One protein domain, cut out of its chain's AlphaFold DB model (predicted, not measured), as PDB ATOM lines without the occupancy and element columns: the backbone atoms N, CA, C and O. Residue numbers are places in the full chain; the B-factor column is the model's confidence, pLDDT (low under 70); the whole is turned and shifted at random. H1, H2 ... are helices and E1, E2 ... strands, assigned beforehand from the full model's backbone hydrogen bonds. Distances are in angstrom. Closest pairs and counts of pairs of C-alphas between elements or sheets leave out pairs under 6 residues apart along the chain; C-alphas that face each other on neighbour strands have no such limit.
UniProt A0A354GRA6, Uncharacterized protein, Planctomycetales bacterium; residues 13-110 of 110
ATOM      1  N   ALA A  13      22.953 -26.393  -1.552       95.19
ATOM      2  CA  ALA A  13      23.412 -27.468  -0.668       95.19
ATOM      3  C   ALA A  13      23.747 -28.770  -1.409       95.19
ATOM      4  O   ALA A  13      24.519 -29.575  -0.896       95.19
ATOM      5  N   ALA A  14      23.222 -28.970  -2.622       93.50
ATOM      6  CA  ALA A  14      23.600 -30.108  -3.456       93.50
ATOM      7  C   ALA A  14      25.018 -29.972  -4.038       93.50
ATOM      8  O   ALA A  14      25.616 -30.972  -4.431       93.50
ATOM      9  N   TYR A  15      25.556 -28.750  -4.089       96.00
ATOM     10  CA  TYR A  15      26.803 -28.440  -4.787       96.00
ATOM     11  C   TYR A  15      27.871 -27.802  -3.897       96.00
ATOM     12  O   TYR A  15      29.003 -27.643  -4.343       96.00
ATOM     13  N   SER A  16      27.560 -27.404  -2.664       96.88
ATOM     14  CA  SER A  16      28.488 -26.668  -1.804       96.88
ATOM     15  C   SER A  16      28.661 -27.320  -0.439       96.88
ATOM     16  O   SER A  16      27.692 -27.754   0.178       96.88
ATOM     17  N   GLU A  17      29.893 -27.302   0.069       96.31
ATOM     18  CA  GLU A  17      30.195 -27.635   1.467       96.31
ATOM     19  C   GLU A  17      29.849 -26.480   2.425       96.31
ATOM     20  O   GLU A  17      29.662 -26.696   3.621       96.31
ATOM     21  N   GLU A  18      29.718 -25.253   1.907       96.00
ATOM     22  CA  GLU A  18      29.386 -24.048   2.676       96.00
ATOM     23  C   GLU A  18      28.153 -23.329   2.089       96.00
ATOM     24  O   GLU A  18      28.227 -22.148   1.721       96.00
ATOM     25  N   PRO A  19      26.994 -24.013   1.990       96.00
ATOM     26  CA  PRO A  19      25.852 -23.514   1.231       96.00
ATOM     27  C   PRO A  19      25.300 -22.197   1.768       96.00
ATOM     28  O   PRO A  19      24.900 -21.337   0.987       96.00
ATOM     29  N   ASP A  20      25.346 -21.984   3.085       95.44
ATOM     30  CA  ASP A  20      24.874 -20.742   3.696       95.44
ATOM     31  C   ASP A  20      25.710 -19.527   3.278       95.44
ATOM     32  O   ASP A  20      25.137 -18.480   2.979       95.44
ATOM     33  N   LYS A  21      27.038 -19.672   3.174       96.56
ATOM     34  CA  LYS A  21      27.928 -18.581   2.743       96.56
ATOM     35  C   LYS A  21      27.710 -18.233   1.276       96.56
ATOM     36  O   LYS A  21      27.601 -17.058   0.926       96.56
ATOM     37  N   VAL A  22      27.611 -19.251   0.420       97.38
ATOM     38  CA  VAL A  22      27.336 -19.060  -1.010       97.38
ATOM     39  C   VAL A  22      25.964 -18.413  -1.200       97.38
ATOM     40  O   VAL A  22      25.843 -17.445  -1.947       97.38
ATOM     41  N   ARG A  23      24.937 -18.875  -0.476       96.12
ATOM     42  CA  ARG A  23      23.588 -18.304  -0.541       96.12
ATOM     43  C   ARG A  23      23.561 -16.852  -0.084       96.12
ATOM     44  O   ARG A  23      22.971 -16.021  -0.769       96.12
ATOM     45  N   GLU A  24      24.199 -16.535   1.043       96.12
ATOM     46  CA  GLU A  24      24.290 -15.163   1.549       96.12
ATOM     47  C   GLU A  24      24.948 -14.241   0.520       96.12
ATOM     48  O   GLU A  24      24.408 -13.175   0.222       96.12
ATOM     49  N   PHE A  25      26.057 -14.676  -0.083       97.19
ATOM     50  CA  PHE A  25      26.720 -13.934  -1.149       97.19
ATOM     51  C   PHE A  25      25.781 -13.711  -2.343       97.19
ATOM     52  O   PHE A  25      25.582 -12.574  -2.776       97.19
ATOM     53  N   CYS A  26      25.151 -14.776  -2.846       96.69
ATOM     54  CA  CYS A  26      24.240 -14.703  -3.986       96.69
ATOM     55  C   CYS A  26      23.073 -13.739  -3.744       96.69
ATOM     56  O   CYS A  26      22.747 -12.937  -4.618       96.69
ATOM     57  N   VAL A  27      22.458 -13.794  -2.558       95.94
ATOM     58  CA  VAL A  27      21.345 -12.914  -2.174       95.94
ATOM     59  C   VAL A  27      21.823 -11.472  -2.021       95.94
ATOM     60  O   VAL A  27      21.190 -10.566  -2.558       95.94
ATOM     61  N   ARG A  28      22.954 -11.250  -1.339       96.25
ATOM     62  CA  ARG A  28      23.538  -9.916  -1.121       96.25
ATOM     63  C   ARG A  28      23.835  -9.194  -2.432       96.25
ATOM     64  O   ARG A  28      23.655  -7.983  -2.511       96.25
ATOM     65  N   HIS A  29      24.288  -9.934  -3.439       96.12
ATOM     66  CA  HIS A  29      24.670  -9.386  -4.737       96.12
ATOM     67  C   HIS A  29      23.581  -9.507  -5.813       96.12
ATOM     68  O   HIS A  29      23.787  -9.033  -6.924       96.12
ATOM     69  N   GLY A  30      22.427 -10.112  -5.508       95.38
ATOM     70  CA  GLY A  30      21.332 -10.277  -6.468       95.38
ATOM     71  C   GLY A  30      21.657 -11.213  -7.638       95.38
ATOM     72  O   GLY A  30      21.114 -11.036  -8.722       95.38
ATOM     73  N   ILE A  31      22.543 -12.196  -7.436       96.81
ATOM     74  CA  ILE A  31      23.049 -13.084  -8.501       96.81
ATOM     75  C   ILE A  31      22.561 -14.533  -8.410       96.81
ATOM     76  O   ILE A  31      23.027 -15.379  -9.167       96.81
ATOM     77  N   LEU A  32      21.641 -14.841  -7.491       95.19
ATOM     78  CA  LEU A  32      21.179 -16.214  -7.252       95.19
ATOM     79  C   LEU A  32      20.665 -16.895  -8.533       95.19
ATOM     80  O   LEU A  32      21.116 -17.991  -8.864       95.19
ATOM     81  N   ASP A  33      19.794 -16.214  -9.277       94.69
ATOM     82  CA  ASP A  33      19.214 -16.738 -10.520       94.69
ATOM     83  C   ASP A  33      20.270 -16.884 -11.624       94.69
ATOM     84  O   ASP A  33      20.229 -17.827 -12.414       94.69
ATOM     85  N   TYR A  34      21.266 -15.994 -11.653       96.62
ATOM     86  CA  TYR A  34      22.375 -16.068 -12.602       96.62
ATOM     87  C   TYR A  34      23.290 -17.266 -12.324       96.62
ATOM     88  O   TYR A  34      23.694 -17.941 -13.267       96.62
ATOM     89  N   VAL A  35      23.580 -17.575 -11.054       96.50
ATOM     90  CA  VAL A  35      24.348 -18.780 -10.689       96.50
ATOM     91  C   VAL A  35      23.571 -20.042 -11.060       96.50
ATOM     92  O   VAL A  35      24.151 -20.953 -11.646       96.50
ATOM     93  N   HIS A  36      22.265 -20.084 -10.778       95.56
ATOM     94  CA  HIS A  36      21.419 -21.213 -11.170       95.56
ATOM     95  C   HIS A  36      21.415 -21.411 -12.690       95.56
ATOM     96  O   HIS A  36      21.691 -22.504 -13.178       95.56
ATOM     97  N   THR A  37      21.215 -20.329 -13.446       95.44
ATOM     98  CA  THR A  37      21.218 -20.375 -14.914       95.44
ATOM     99  C   THR A  37      22.574 -20.828 -15.460       95.44
ATOM    100  O   THR A  37      22.633 -21.616 -16.397       95.44
ATOM    101  N   ALA A  38      23.686 -20.379 -14.869       96.12
ATOM    102  CA  ALA A  38      25.017 -20.832 -15.267       96.12
ATOM    103  C   ALA A  38      25.210 -22.343 -15.041       96.12
ATOM    104  O   ALA A  38      25.851 -22.999 -15.860       96.12
ATOM    105  N   ILE A  39      24.637 -22.911 -13.976       95.94
ATOM    106  CA  ILE A  39      24.647 -24.361 -13.735       95.94
ATOM    107  C   ILE A  39      23.826 -25.099 -14.794       95.94
ATOM    108  O   ILE A  39      24.315 -26.074 -15.356       95.94
ATOM    109  N   GLU A  40      22.615 -24.633 -15.102       95.12
ATOM    110  CA  GLU A  40      21.769 -25.247 -16.135       95.12
ATOM    111  C   GLU A  40      22.454 -25.211 -17.510       95.12
ATOM    112  O   GLU A  40      22.515 -26.216 -18.225       95.12
ATOM    113  N   LEU A  41      23.053 -24.068 -17.862       95.75
ATOM    114  CA  LEU A  41      23.829 -23.916 -19.091       95.75
ATOM    115  C   LEU A  41      25.027 -24.865 -19.114       95.75
ATOM    116  O   LEU A  41      25.251 -25.532 -20.121       95.75
ATOM    117  N   ALA A  42      25.758 -24.977 -18.006       94.81
ATOM    118  CA  ALA A  42      26.875 -25.898 -17.882       94.81
ATOM    119  C   ALA A  42      26.442 -27.358 -18.073       94.81
ATOM    120  O   ALA A  42      27.040 -28.073 -18.872       94.81
ATOM    121  N   GLN A  43      25.364 -27.779 -17.411       94.00
ATOM    122  CA  GLN A  43      24.805 -29.129 -17.523       94.00
ATOM    123  C   GLN A  43      24.313 -29.460 -18.936       94.00
ATOM    124  O   GLN A  43      24.356 -30.620 -19.336       94.00
ATOM    125  N   SER A  44      23.851 -28.462 -19.694       93.62
ATOM    126  CA  SER A  44      23.424 -28.650 -21.086       93.62
ATOM    127  C   SER A  44      24.565 -28.579 -22.109       93.62
ATOM    128  O   SER A  44      24.441 -29.145 -23.195       93.62
ATOM    129  N   SER A  45      25.657 -27.879 -21.782       93.06
ATOM    130  CA  SER A  45      26.766 -27.612 -22.709       93.06
ATOM    131  C   SER A  45      27.902 -28.618 -22.584       93.06
ATOM    132  O   SER A  45      28.506 -28.979 -23.592       93.06
ATOM    133  N   PHE A  46      28.226 -29.045 -21.361       91.69
ATOM    134  CA  PHE A  46      29.349 -29.942 -21.119       91.69
ATOM    135  C   PHE A  46      28.962 -31.414 -21.330       91.69
ATOM    136  O   PHE A  46      27.827 -31.807 -21.045       91.69
ATOM    137  N   PRO A  47      29.910 -32.254 -21.794       82.94
ATOM    138  CA  PRO A  47      29.791 -33.712 -21.699       82.94
ATOM    139  C   PRO A  47      29.589 -34.140 -20.228       82.94
ATOM    140  O   PRO A  47      29.718 -33.299 -19.335       82.94
ATOM    141  N   PRO A  48      29.265 -35.418 -19.939       92.44
ATOM    142  CA  PRO A  48      28.874 -35.857 -18.599       92.44
ATOM    143  C   PRO A  48      29.745 -35.273 -17.475       92.44
ATOM    144  O   PRO A  48      30.948 -35.537 -17.384       92.44
ATOM    145  N   ILE A  49      29.110 -34.448 -16.640       95.19
ATOM    146  CA  ILE A  49      29.721 -33.812 -15.474       95.19
ATOM    147  C   ILE A  49      29.731 -34.849 -14.349       95.19
ATOM    148  O   ILE A  49      28.676 -35.220 -13.838       95.19
ATOM    149  N   GLU A  50      30.917 -35.313 -13.964       95.69
ATOM    150  CA  GLU A  50      31.098 -36.245 -12.842       95.69
ATOM    151  C   GLU A  50      30.883 -35.524 -11.508       95.69
ATOM    152  O   GLU A  50      30.323 -36.083 -10.563       95.69
ATOM    153  N   LYS A  51      31.296 -34.252 -11.435       96.44
ATOM    154  CA  LYS A  51      31.128 -33.427 -10.241       96.44
ATOM    155  C   LYS A  51      30.937 -31.955 -10.586       96.44
ATOM    156  O   LYS A  51      31.663 -31.400 -11.404       96.44
ATOM    157  N   LEU A  52      29.999 -31.314  -9.891       97.31
ATOM    158  CA  LEU A  52      29.804 -29.867  -9.887       97.31
ATOM    159  C   LEU A  52      29.950 -29.367  -8.454       97.31
ATOM    160  O   LEU A  52      29.318 -29.902  -7.547       97.31
ATOM    161  N   THR A  53      30.794 -28.359  -8.244       98.00
ATOM    162  CA  THR A  53      31.004 -27.742  -6.930       98.00
ATOM    163  C   THR A  53      30.793 -26.235  -6.990       98.00
ATOM    164  O   THR A  53      31.263 -25.567  -7.911       98.00
ATOM    165  N   LEU A  54      30.122 -25.707  -5.970       98.06
ATOM    166  CA  LEU A  54      29.982 -24.290  -5.685       98.06
ATOM    167  C   LEU A  54      30.790 -23.899  -4.454       98.06
ATOM    168  O   LEU A  54      30.663 -24.504  -3.387       98.06
ATOM    169  N   SER A  55      31.566 -22.829  -4.577       97.88
ATOM    170  CA  SER A  55      32.296 -22.241  -3.456       97.88
ATOM    171  C   SER A  55      32.458 -20.735  -3.616       97.88
ATOM    172  O   SER A  55      32.286 -20.188  -4.705       97.88
ATOM    173  N   LEU A  56      32.795 -20.053  -2.521       97.75
ATOM    174  CA  LEU A  56      33.334 -18.700  -2.606       97.75
ATOM    175  C   LEU A  56      34.828 -18.784  -2.905       97.75
ATOM    176  O   LEU A  56      35.560 -19.572  -2.305       97.75
ATOM    177  N   TRP A  57      35.276 -17.975  -3.855       95.44
ATOM    178  CA  TRP A  57      36.665 -17.912  -4.274       95.44
ATOM    179  C   TRP A  57      37.095 -16.460  -4.402       95.44
ATOM    180  O   TRP A  57      36.430 -15.656  -5.052       95.44
ATOM    181  N   THR A  58      38.226 -16.126  -3.791       94.12
ATOM    182  CA  THR A  58      38.849 -14.818  -3.955       94.12
ATOM    183  C   THR A  58      39.775 -14.851  -5.157       94.12
ATOM    184  O   THR A  58      40.708 -15.652  -5.205       94.12
ATOM    185  N   ASP A  59      39.532 -13.948  -6.101       88.31
ATOM    186  CA  ASP A  59      40.419 -13.744  -7.234       88.31
ATOM    187  C   ASP A  59      41.812 -13.313  -6.744       88.31
ATOM    188  O   ASP A  59      41.923 -12.275  -6.087       88.31
ATOM    189  N   PRO A  60      42.886 -14.073  -7.026       88.88
ATOM    190  CA  PRO A  60      44.220 -13.760  -6.528       88.88
ATOM    191  C   PRO A  60      44.821 -12.509  -7.177       88.88
ATOM    192  O   PRO A  60      45.786 -11.966  -6.644       88.88
ATOM    193  N   LEU A  61      44.290 -12.059  -8.318       88.69
ATOM    194  CA  LEU A  61      44.759 -10.867  -9.021       88.69
ATOM    195  C   LEU A  61      44.016  -9.617  -8.547       88.69
ATOM    196  O   LEU A  61      44.634  -8.585  -8.299       88.69
ATOM    197  N   GLU A  62      42.694  -9.715  -8.420       88.06
ATOM    198  CA  GLU A  62      41.826  -8.563  -8.135       88.06
ATOM    199  C   GLU A  62      41.432  -8.450  -6.655       88.06
ATOM    200  O   GLU A  62      40.870  -7.437  -6.242       88.06
ATOM    201  N   GLY A  63      41.660  -9.494  -5.851       91.31
ATOM    202  CA  GLY A  63      41.206  -9.577  -4.459       91.31
ATOM    203  C   GLY A  63      39.682  -9.629  -4.304       91.31
ATOM    204  O   GLY A  63      39.168  -9.486  -3.196       91.31
ATOM    205  N   THR A  64      38.948  -9.803  -5.405       93.38
ATOM    206  CA  THR A  64      37.484  -9.772  -5.423       93.38
ATOM    207  C   THR A  64      36.927 -11.165  -5.154       93.38
ATOM    208  O   THR A  64      37.315 -12.133  -5.806       93.38
ATOM    209  N   GLU A  65      36.012 -11.268  -4.194       96.81
ATOM    210  CA  GLU A  65      35.277 -12.501  -3.908       96.81
ATOM    211  C   GLU A  65      34.231 -12.765  -5.002       96.81
ATOM    212  O   GLU A  65      33.500 -11.862  -5.411       96.81
ATOM    213  N   LYS A  66      34.189 -14.003  -5.492       97.62
ATOM    214  CA  LYS A  66      33.318 -14.472  -6.574       97.62
ATOM    215  C   LYS A  66      32.696 -15.809  -6.167       97.62
ATOM    216  O   LYS A  66      33.321 -16.603  -5.461       97.62
ATOM    217  N   VAL A  67      31.497 -16.099  -6.661       97.81
ATOM    218  CA  VAL A  67      30.953 -17.462  -6.644       97.81
ATOM    219  C   VAL A  67      31.665 -18.248  -7.727       97.81
ATOM    220  O   VAL A  67      31.595 -17.894  -8.901       97.81
ATOM    221  N   ARG A  68      32.358 -19.313  -7.349       97.69
ATOM    222  CA  ARG A  68      33.012 -20.218  -8.284       97.69
ATOM    223  C   ARG A  68      32.117 -21.415  -8.560       97.69
ATOM    224  O   ARG A  68      31.716 -22.112  -7.633       97.69
ATOM    225  N   ILE A  69      31.882 -21.671  -9.841       97.81
ATOM    226  CA  ILE A  69      31.325 -22.912 -10.370       97.81
ATOM    227  C   ILE A  69      32.502 -23.735 -10.894       97.81
ATOM    228  O   ILE A  69      33.240 -23.295 -11.782       97.81
ATOM    229  N   PHE A  70      32.724 -24.901 -10.293       97.50
ATOM    230  CA  PHE A  70      33.807 -25.808 -10.655       97.50
ATOM    231  C   PHE A  70      33.257 -27.138 -11.155       97.50
ATOM    232  O   PHE A  70      32.455 -27.762 -10.457       97.50
ATOM    233  N   LEU A  71      33.705 -27.571 -12.333       97.31
ATOM    234  CA  LEU A  71      33.306 -28.842 -12.933       97.31
ATOM    235  C   LEU A  71      34.463 -29.840 -13.017       97.31
ATOM    236  O   LEU A  71      35.577 -29.491 -13.408       97.31
ATOM    237  N   GLU A  72      34.155 -31.105 -12.769       96.94
ATOM    238  CA  GLU A  72      34.954 -32.250 -13.204       96.94
ATOM    239  C   GLU A  72      34.176 -32.940 -14.328       96.94
ATOM    240  O   GLU A  72      33.062 -33.427 -14.105       96.94
ATOM    241  N   VAL A  73      34.718 -32.926 -15.546       96.06
ATOM    242  CA  VAL A  73      34.033 -33.432 -16.745       96.06
ATOM    243  C   VAL A  73      34.745 -34.651 -17.302       96.06
ATOM    244  O   VAL A  73      35.965 -34.647 -17.473       96.06
ATOM    245  N   ARG A  74      33.984 -35.701 -17.604       93.94
ATOM    246  CA  ARG A  74      34.534 -36.925 -18.183       93.94
ATOM    247  C   ARG A  74      34.557 -36.821 -19.698       93.94
ATOM    248  O   ARG A  74      33.609 -37.217 -20.377       93.94
ATOM    249  N   SER A  75      35.646 -36.280 -20.227       92.38
ATOM    250  CA  SER A  75      35.812 -36.071 -21.664       92.38
ATOM    251  C   SER A  75      37.270 -35.896 -22.063       92.38
ATOM    252  O   SER A  75      38.150 -35.655 -21.235       92.38
ATOM    253  N   GLY A  76      37.526 -35.950 -23.372       93.12
ATOM    254  CA  GLY A  76      38.792 -35.470 -23.917       93.12
ATOM    255  C   GLY A  76      38.943 -33.953 -23.746       93.12
ATOM    256  O   GLY A  76      37.954 -33.227 -23.632       93.12
ATOM    257  N   PHE A  77      40.190 -33.471 -23.770       91.19
ATOM    258  CA  PHE A  77      40.503 -32.040 -23.666       91.19
ATOM    259  C   PHE A  77      39.826 -31.209 -24.766       91.19
ATOM    260  O   PHE A  77      39.152 -30.229 -24.461       91.19
ATOM    261  N   ASP A  78      39.945 -31.626 -26.030       94.75
ATOM    262  CA  ASP A  78      39.384 -30.880 -27.166       94.75
ATOM    263  C   ASP A  78      37.852 -30.781 -27.102       94.75
ATOM    264  O   ASP A  78      37.272 -29.754 -27.452       94.75
ATOM    265  N   GLU A  79      37.193 -31.833 -26.612       94.62
ATOM    266  CA  GLU A  79      35.743 -31.869 -26.416       94.62
ATOM    267  C   GLU A  79      35.307 -30.921 -25.292       94.62
ATOM    268  O   GLU A  79      34.393 -30.120 -25.489       94.62
ATOM    269  N   ALA A  80      36.000 -30.947 -24.146       94.25
ATOM    270  CA  ALA A  80      35.728 -30.032 -23.037       94.25
ATOM    271  C   ALA A  80      35.947 -28.568 -23.436       94.25
ATOM    272  O   ALA A  80      35.146 -27.704 -23.091       94.25
ATOM    273  N   MET A  81      37.001 -28.294 -24.206       94.94
ATOM    274  CA  MET A  81      37.303 -26.954 -24.704       94.94
ATOM    275  C   MET A  81      36.238 -26.459 -25.693       94.94
ATOM    276  O   MET A  81      35.836 -25.296 -25.641       94.94
ATOM    277  N   ALA A  82      35.746 -27.327 -26.580       95.81
ATOM    278  CA  ALA A  82      34.653 -26.980 -27.485       95.81
ATOM    279  C   ALA A  82      33.348 -26.693 -26.721       95.81
ATOM    280  O   ALA A  82      32.653 -25.728 -27.048       95.81
ATOM    281  N   ALA A  83      33.037 -27.491 -25.696       95.38
ATOM    282  CA  ALA A  83      31.889 -27.277 -24.819       95.38
ATOM    283  C   ALA A  83      31.991 -25.960 -24.034       95.38
ATOM    284  O   ALA A  83      31.032 -25.191 -24.006       95.38
ATOM    285  N   ASP A  84      33.164 -25.657 -23.472       96.00
ATOM    286  CA  ASP A  84      33.434 -24.406 -22.758       96.00
ATOM    287  C   ASP A  84      33.212 -23.183 -23.653       96.00
ATOM    288  O   ASP A  84      32.550 -22.223 -23.261       96.00
ATOM    289  N   TRP A  85      33.665 -23.239 -24.907       95.06
ATOM    290  CA  TRP A  85      33.411 -22.162 -25.860       95.06
ATOM    291  C   TRP A  85      31.911 -21.929 -26.101       95.06
ATOM    292  O   TRP A  85      31.453 -20.784 -26.099       95.06
ATOM    293  N   GLN A  86      31.126 -22.998 -26.281       94.06
ATOM    294  CA  GLN A  86      29.672 -22.883 -26.456       94.06
ATOM    295  C   GLN A  86      28.989 -22.341 -25.198       94.06
ATOM    296  O   GLN A  86      28.147 -21.445 -25.294       94.06
ATOM    297  N   PHE A  87      29.400 -22.828 -24.028       95.81
ATOM    298  CA  PHE A  87      28.931 -22.337 -22.740       95.81
ATOM    299  C   PHE A  87      29.190 -20.832 -22.591       95.81
ATOM    300  O   PHE A  87      28.260 -20.074 -22.315       95.81
ATOM    301  N   LEU A  88      30.419 -20.365 -22.838       94.50
ATOM    302  CA  LEU A  88      30.787 -18.951 -22.708       94.50
ATOM    303  C   LEU A  88      29.997 -18.051 -23.668       94.50
ATOM    304  O   LEU A  88      29.577 -16.954 -23.286       94.50
ATOM    305  N   LEU A  89      29.747 -18.506 -24.900       94.12
ATOM    306  CA  LEU A  89      28.917 -17.771 -25.859       94.12
ATOM    307  C   LEU A  89      27.485 -17.573 -25.349       94.12
ATOM    308  O   LEU A  89      26.951 -16.471 -25.456       94.12
ATOM    309  N   GLN A  90      26.873 -18.606 -24.771       94.88
ATOM    310  CA  GLN A  90      25.515 -18.521 -24.224       94.88
ATOM    311  C   GLN A  90      25.484 -17.713 -22.922       94.88
ATOM    312  O   GLN A  90      24.627 -16.849 -22.720       94.88
ATOM    313  N   TRP A  91      26.468 -17.933 -22.053       94.81
ATOM    314  CA  TRP A  91      26.572 -17.261 -20.768       94.81
ATOM    315  C   TRP A  91      26.716 -15.746 -20.914       94.81
ATOM    316  O   TRP A  91      26.023 -14.973 -20.249       94.81
ATOM    317  N   THR A  92      27.569 -15.300 -21.839       93.69
ATOM    318  CA  THR A  92      27.802 -13.868 -22.077       93.69
ATOM    319  C   THR A  92      26.583 -13.129 -22.632       93.69
ATOM    320  O   THR A  92      26.517 -11.908 -22.487       93.69
ATOM    321  N   GLN A  93      25.620 -13.851 -23.210       93.75
ATOM    322  CA  GLN A  93      24.333 -13.321 -23.673       93.75
ATOM    323  C   GLN A  93      23.245 -13.345 -22.589       93.75
ATOM    324  O   GLN A  93      22.231 -12.668 -22.734       93.75
ATOM    325  N   THR A  94      23.455 -14.107 -21.514       91.69
ATOM    326  CA  THR A  94      22.458 -14.343 -20.462       91.69
ATOM    327  C   THR A  94      22.614 -13.365 -19.300       91.69
ATOM    328  O   THR A  94      21.650 -12.708 -18.911       91.69
ATOM    329  N   ALA A  95      23.823 -13.248 -18.742       89.56
ATOM    330  CA  ALA A  95      24.074 -12.413 -17.569       89.56
ATOM    331  C   ALA A  95      24.702 -11.059 -17.955       89.56
ATOM    332  O   ALA A  95      25.747 -11.035 -18.628       89.56
ATOM    333  N   PRO A  96      24.113  -9.927 -17.522       93.25
ATOM    334  CA  PRO A  96      24.669  -8.605 -17.763       93.25
ATOM    335  C   PRO A  96      25.896  -8.323 -16.882       93.25
ATOM    336  O   PRO A  96      26.235  -9.055 -15.949       93.25
ATOM    337  N   LEU A  97      26.584  -7.228 -17.209       91.94
ATOM    338  CA  LEU A  97      27.549  -6.607 -16.307       91.94
ATOM    339  C   LEU A  97      26.816  -5.634 -15.364       91.94
ATOM    340  O   LEU A  97      25.943  -4.911 -15.849       91.94
ATOM    341  N   PRO A  98      27.228  -5.529 -14.084       93.12
ATOM    342  CA  PRO A  98      28.427  -6.132 -13.488       93.12
ATOM    343  C   PRO A  98      28.244  -7.548 -12.910       93.12
ATOM    344  O   PRO A  98      29.240  -8.169 -12.547       93.12
ATOM    345  N   GLU A  99      27.022  -8.073 -12.826       94.75
ATOM    346  CA  GLU A  99      26.679  -9.302 -12.092       94.75
ATOM    347  C   GLU A  99      27.481 -10.517 -12.563       94.75
ATOM    348  O   GLU A  99      27.968 -11.302 -11.750       94.75
ATOM    349  N   ARG A 100      27.707 -10.630 -13.875       94.44
ATOM    350  CA  ARG A 100      28.520 -11.695 -14.467       94.44
ATOM    351  C   ARG A 100      29.942 -11.772 -13.897       94.44
ATOM    352  O   ARG A 100      30.489 -12.865 -13.826       94.44
ATOM    353  N   TYR A 101      30.552 -10.657 -13.481       93.81
ATOM    354  CA  TYR A 101      31.915 -10.657 -12.922       93.81
ATOM    355  C   TYR A 101      32.004 -11.191 -11.491       93.81
ATOM    356  O   TYR A 101      33.102 -11.466 -11.008       93.81
ATOM    357  N   LEU A 102      30.863 -11.386 -10.832       96.69
ATOM    358  CA  LEU A 102      30.785 -12.023  -9.521       96.69
ATOM    359  C   LEU A 102      30.693 -13.550  -9.619       96.69
ATOM    360  O   LEU A 102      30.661 -14.220  -8.590       96.69
ATOM    361  N   ILE A 103      30.650 -14.101 -10.837       96.69
ATOM    362  CA  ILE A 103      30.539 -15.533 -11.105       96.69
ATOM    363  C   ILE A 103      31.771 -15.968 -11.897       96.69
ATOM    364  O   ILE A 103      32.033 -15.487 -12.997       96.69
ATOM    365  N   SER A 104      32.538 -16.887 -11.323       95.00
ATOM    366  CA  SER A 104      33.718 -17.492 -11.932       95.00
ATOM    367  C   SER A 104      33.404 -18.921 -12.351       95.00
ATOM    368  O   SER A 104      32.777 -19.667 -11.601       95.00
ATOM    369  N   PHE A 105      33.854 -19.310 -13.539       94.50
ATOM    370  CA  PHE A 105      33.655 -20.650 -14.079       94.50
ATOM    371  C   PHE A 105      35.004 -21.315 -14.341       94.50
ATOM    372  O   PHE A 105      35.941 -20.673 -14.811       94.50
ATOM    373  N   SER A 106      35.125 -22.597 -14.009       93.94
ATOM    374  CA  SER A 106      36.346 -23.368 -14.260       93.94
ATOM    375  C   SER A 106      36.040 -24.859 -14.321       93.94
ATOM    376  O   SER A 106      35.118 -25.324 -13.656       93.94
ATOM    377  N   TYR A 107      36.833 -25.617 -15.071       95.69
ATOM    378  CA  TYR A 107      36.669 -27.063 -15.180       95.69
ATOM    379  C   TYR A 107      38.016 -27.784 -15.252       95.69
ATOM    380  O   TYR A 107      39.047 -27.174 -15.546       95.69
ATOM    381  N   ILE A 108      37.990 -29.091 -14.997       95.81
ATOM    382  CA  ILE A 108      39.057 -30.034 -15.337       95.81
ATOM    383  C   ILE A 108      38.474 -31.237 -16.079       95.81
ATOM    384  O   ILE A 108      37.323 -31.608 -15.852       95.81
ATOM    385  N   THR A 109      39.276 -31.863 -16.939       95.19
ATOM    386  CA  THR A 109      38.944 -33.159 -17.546       95.19
ATOM    387  C   THR A 109      39.452 -34.300 -16.671       95.19
ATOM    388  O   THR A 109      40.608 -34.248 -16.236       95.19
ATOM    389  N   VAL A 110      38.623 -35.320 -16.452       89.56
ATOM    390  CA  VAL A 110      38.950 -36.533 -15.674       89.56
ATOM    391  C   VAL A 110      38.819 -37.817 -16.485       89.56
ATOM    392  O   VAL A 110      37.986 -37.864 -17.421       89.56
TER     393      VAL A 110
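What this domain is: This is residues 13 to 110 of the 110 residues of an uncharacterized protein of Planctomycetales bacterium (UniProt A0A354GRA6). A twisted sheet of three strands is covered on one face by three helices, while its other face is bare. H2 and H3 run side by side over that face, and H1 packs slantwise on E1 and E2, making a corner with H2; tiny H4 leads straight into E3. The printed part has 98 residues with four named helices and three named strands, in the order H1 H2 E1 E2 H3 H4 E3. The sheet's order is E1, E2, E3; it is mixed, as is the class, helices and strands. The whole is compact, with a radius of gyration of the C-alphas of 13.1 A, and rounded, spanning 37 by 29 by 26 A.

Where its parts are: H1, residues 19 to 29, is 15.4 A long and begins with C-alpha 19 at (25.852, -23.514, 1.231). H2, residues 32 to 45, measures 20.0 A. E1, residues 49 to 58, measures 24.0 A and bends by 58 degrees at residue 55. E2, residues 65 to 73, measures 24.6 A. H3, residues 77 to 94, measures 25.5 A, from C-alpha 77 at (40.503, -32.040, -23.666). H4 is residues 99 to 102. E3, residues 103 to 109, measures 20.6 A and ends with C-alpha 109 at (38.944, -33.159, -17.546).

How they stand to each other: E1 and E2 form an antiparallel hairpin, with N 53 and O 70 within hydrogen-bond range at 2.8 A. E2 and E3 are parallel, with N 69 and O 104 at 2.8 A. E2, H3, H4 and E3 make a strand-helix-strand unit, two parallel neighbour strands with helices between, and its crossover is right-handed. H1, H2 and H3 on one face of the sheet give two layers, one of helices and one of strands. H2 lies over E2 at a height of 9.4 A over the sheet, along the strands. H3, on the same face as H2, lies over E3 at a height of 9.5 A. H1 lies over E1 and E2, slantwise to the strands. H2 and H3 touch, closest at the C-alphas of Ser 45 and Ala 83, 5.6 A apart; H3 does so with residues 83 to 91 alone. Their tilt of 38 degrees, opposite ways, is only just steep. H1 and H2 only just touch, with 3 pairs of C-alphas within 8 A, and only at the corner by their link; the closest are those of Cys 26 and Leu 32, 4.7 A apart. H1 and H3 are apart. H4 only grazes the sheet, with residues 100 to 102. Every O i to N i+4 pair is within hydrogen-bond range in H1 and H2, and 13 of 14 in H3; H4 is too short for such a pair.

The domain as a whole: The two C-alphas farthest apart are those of Arg 28 and Gly 76, 37.5 A. The printed part has no cut, and no link is long. Mean pLDDT of the printed part is 94.8, and no printed residue is under 70.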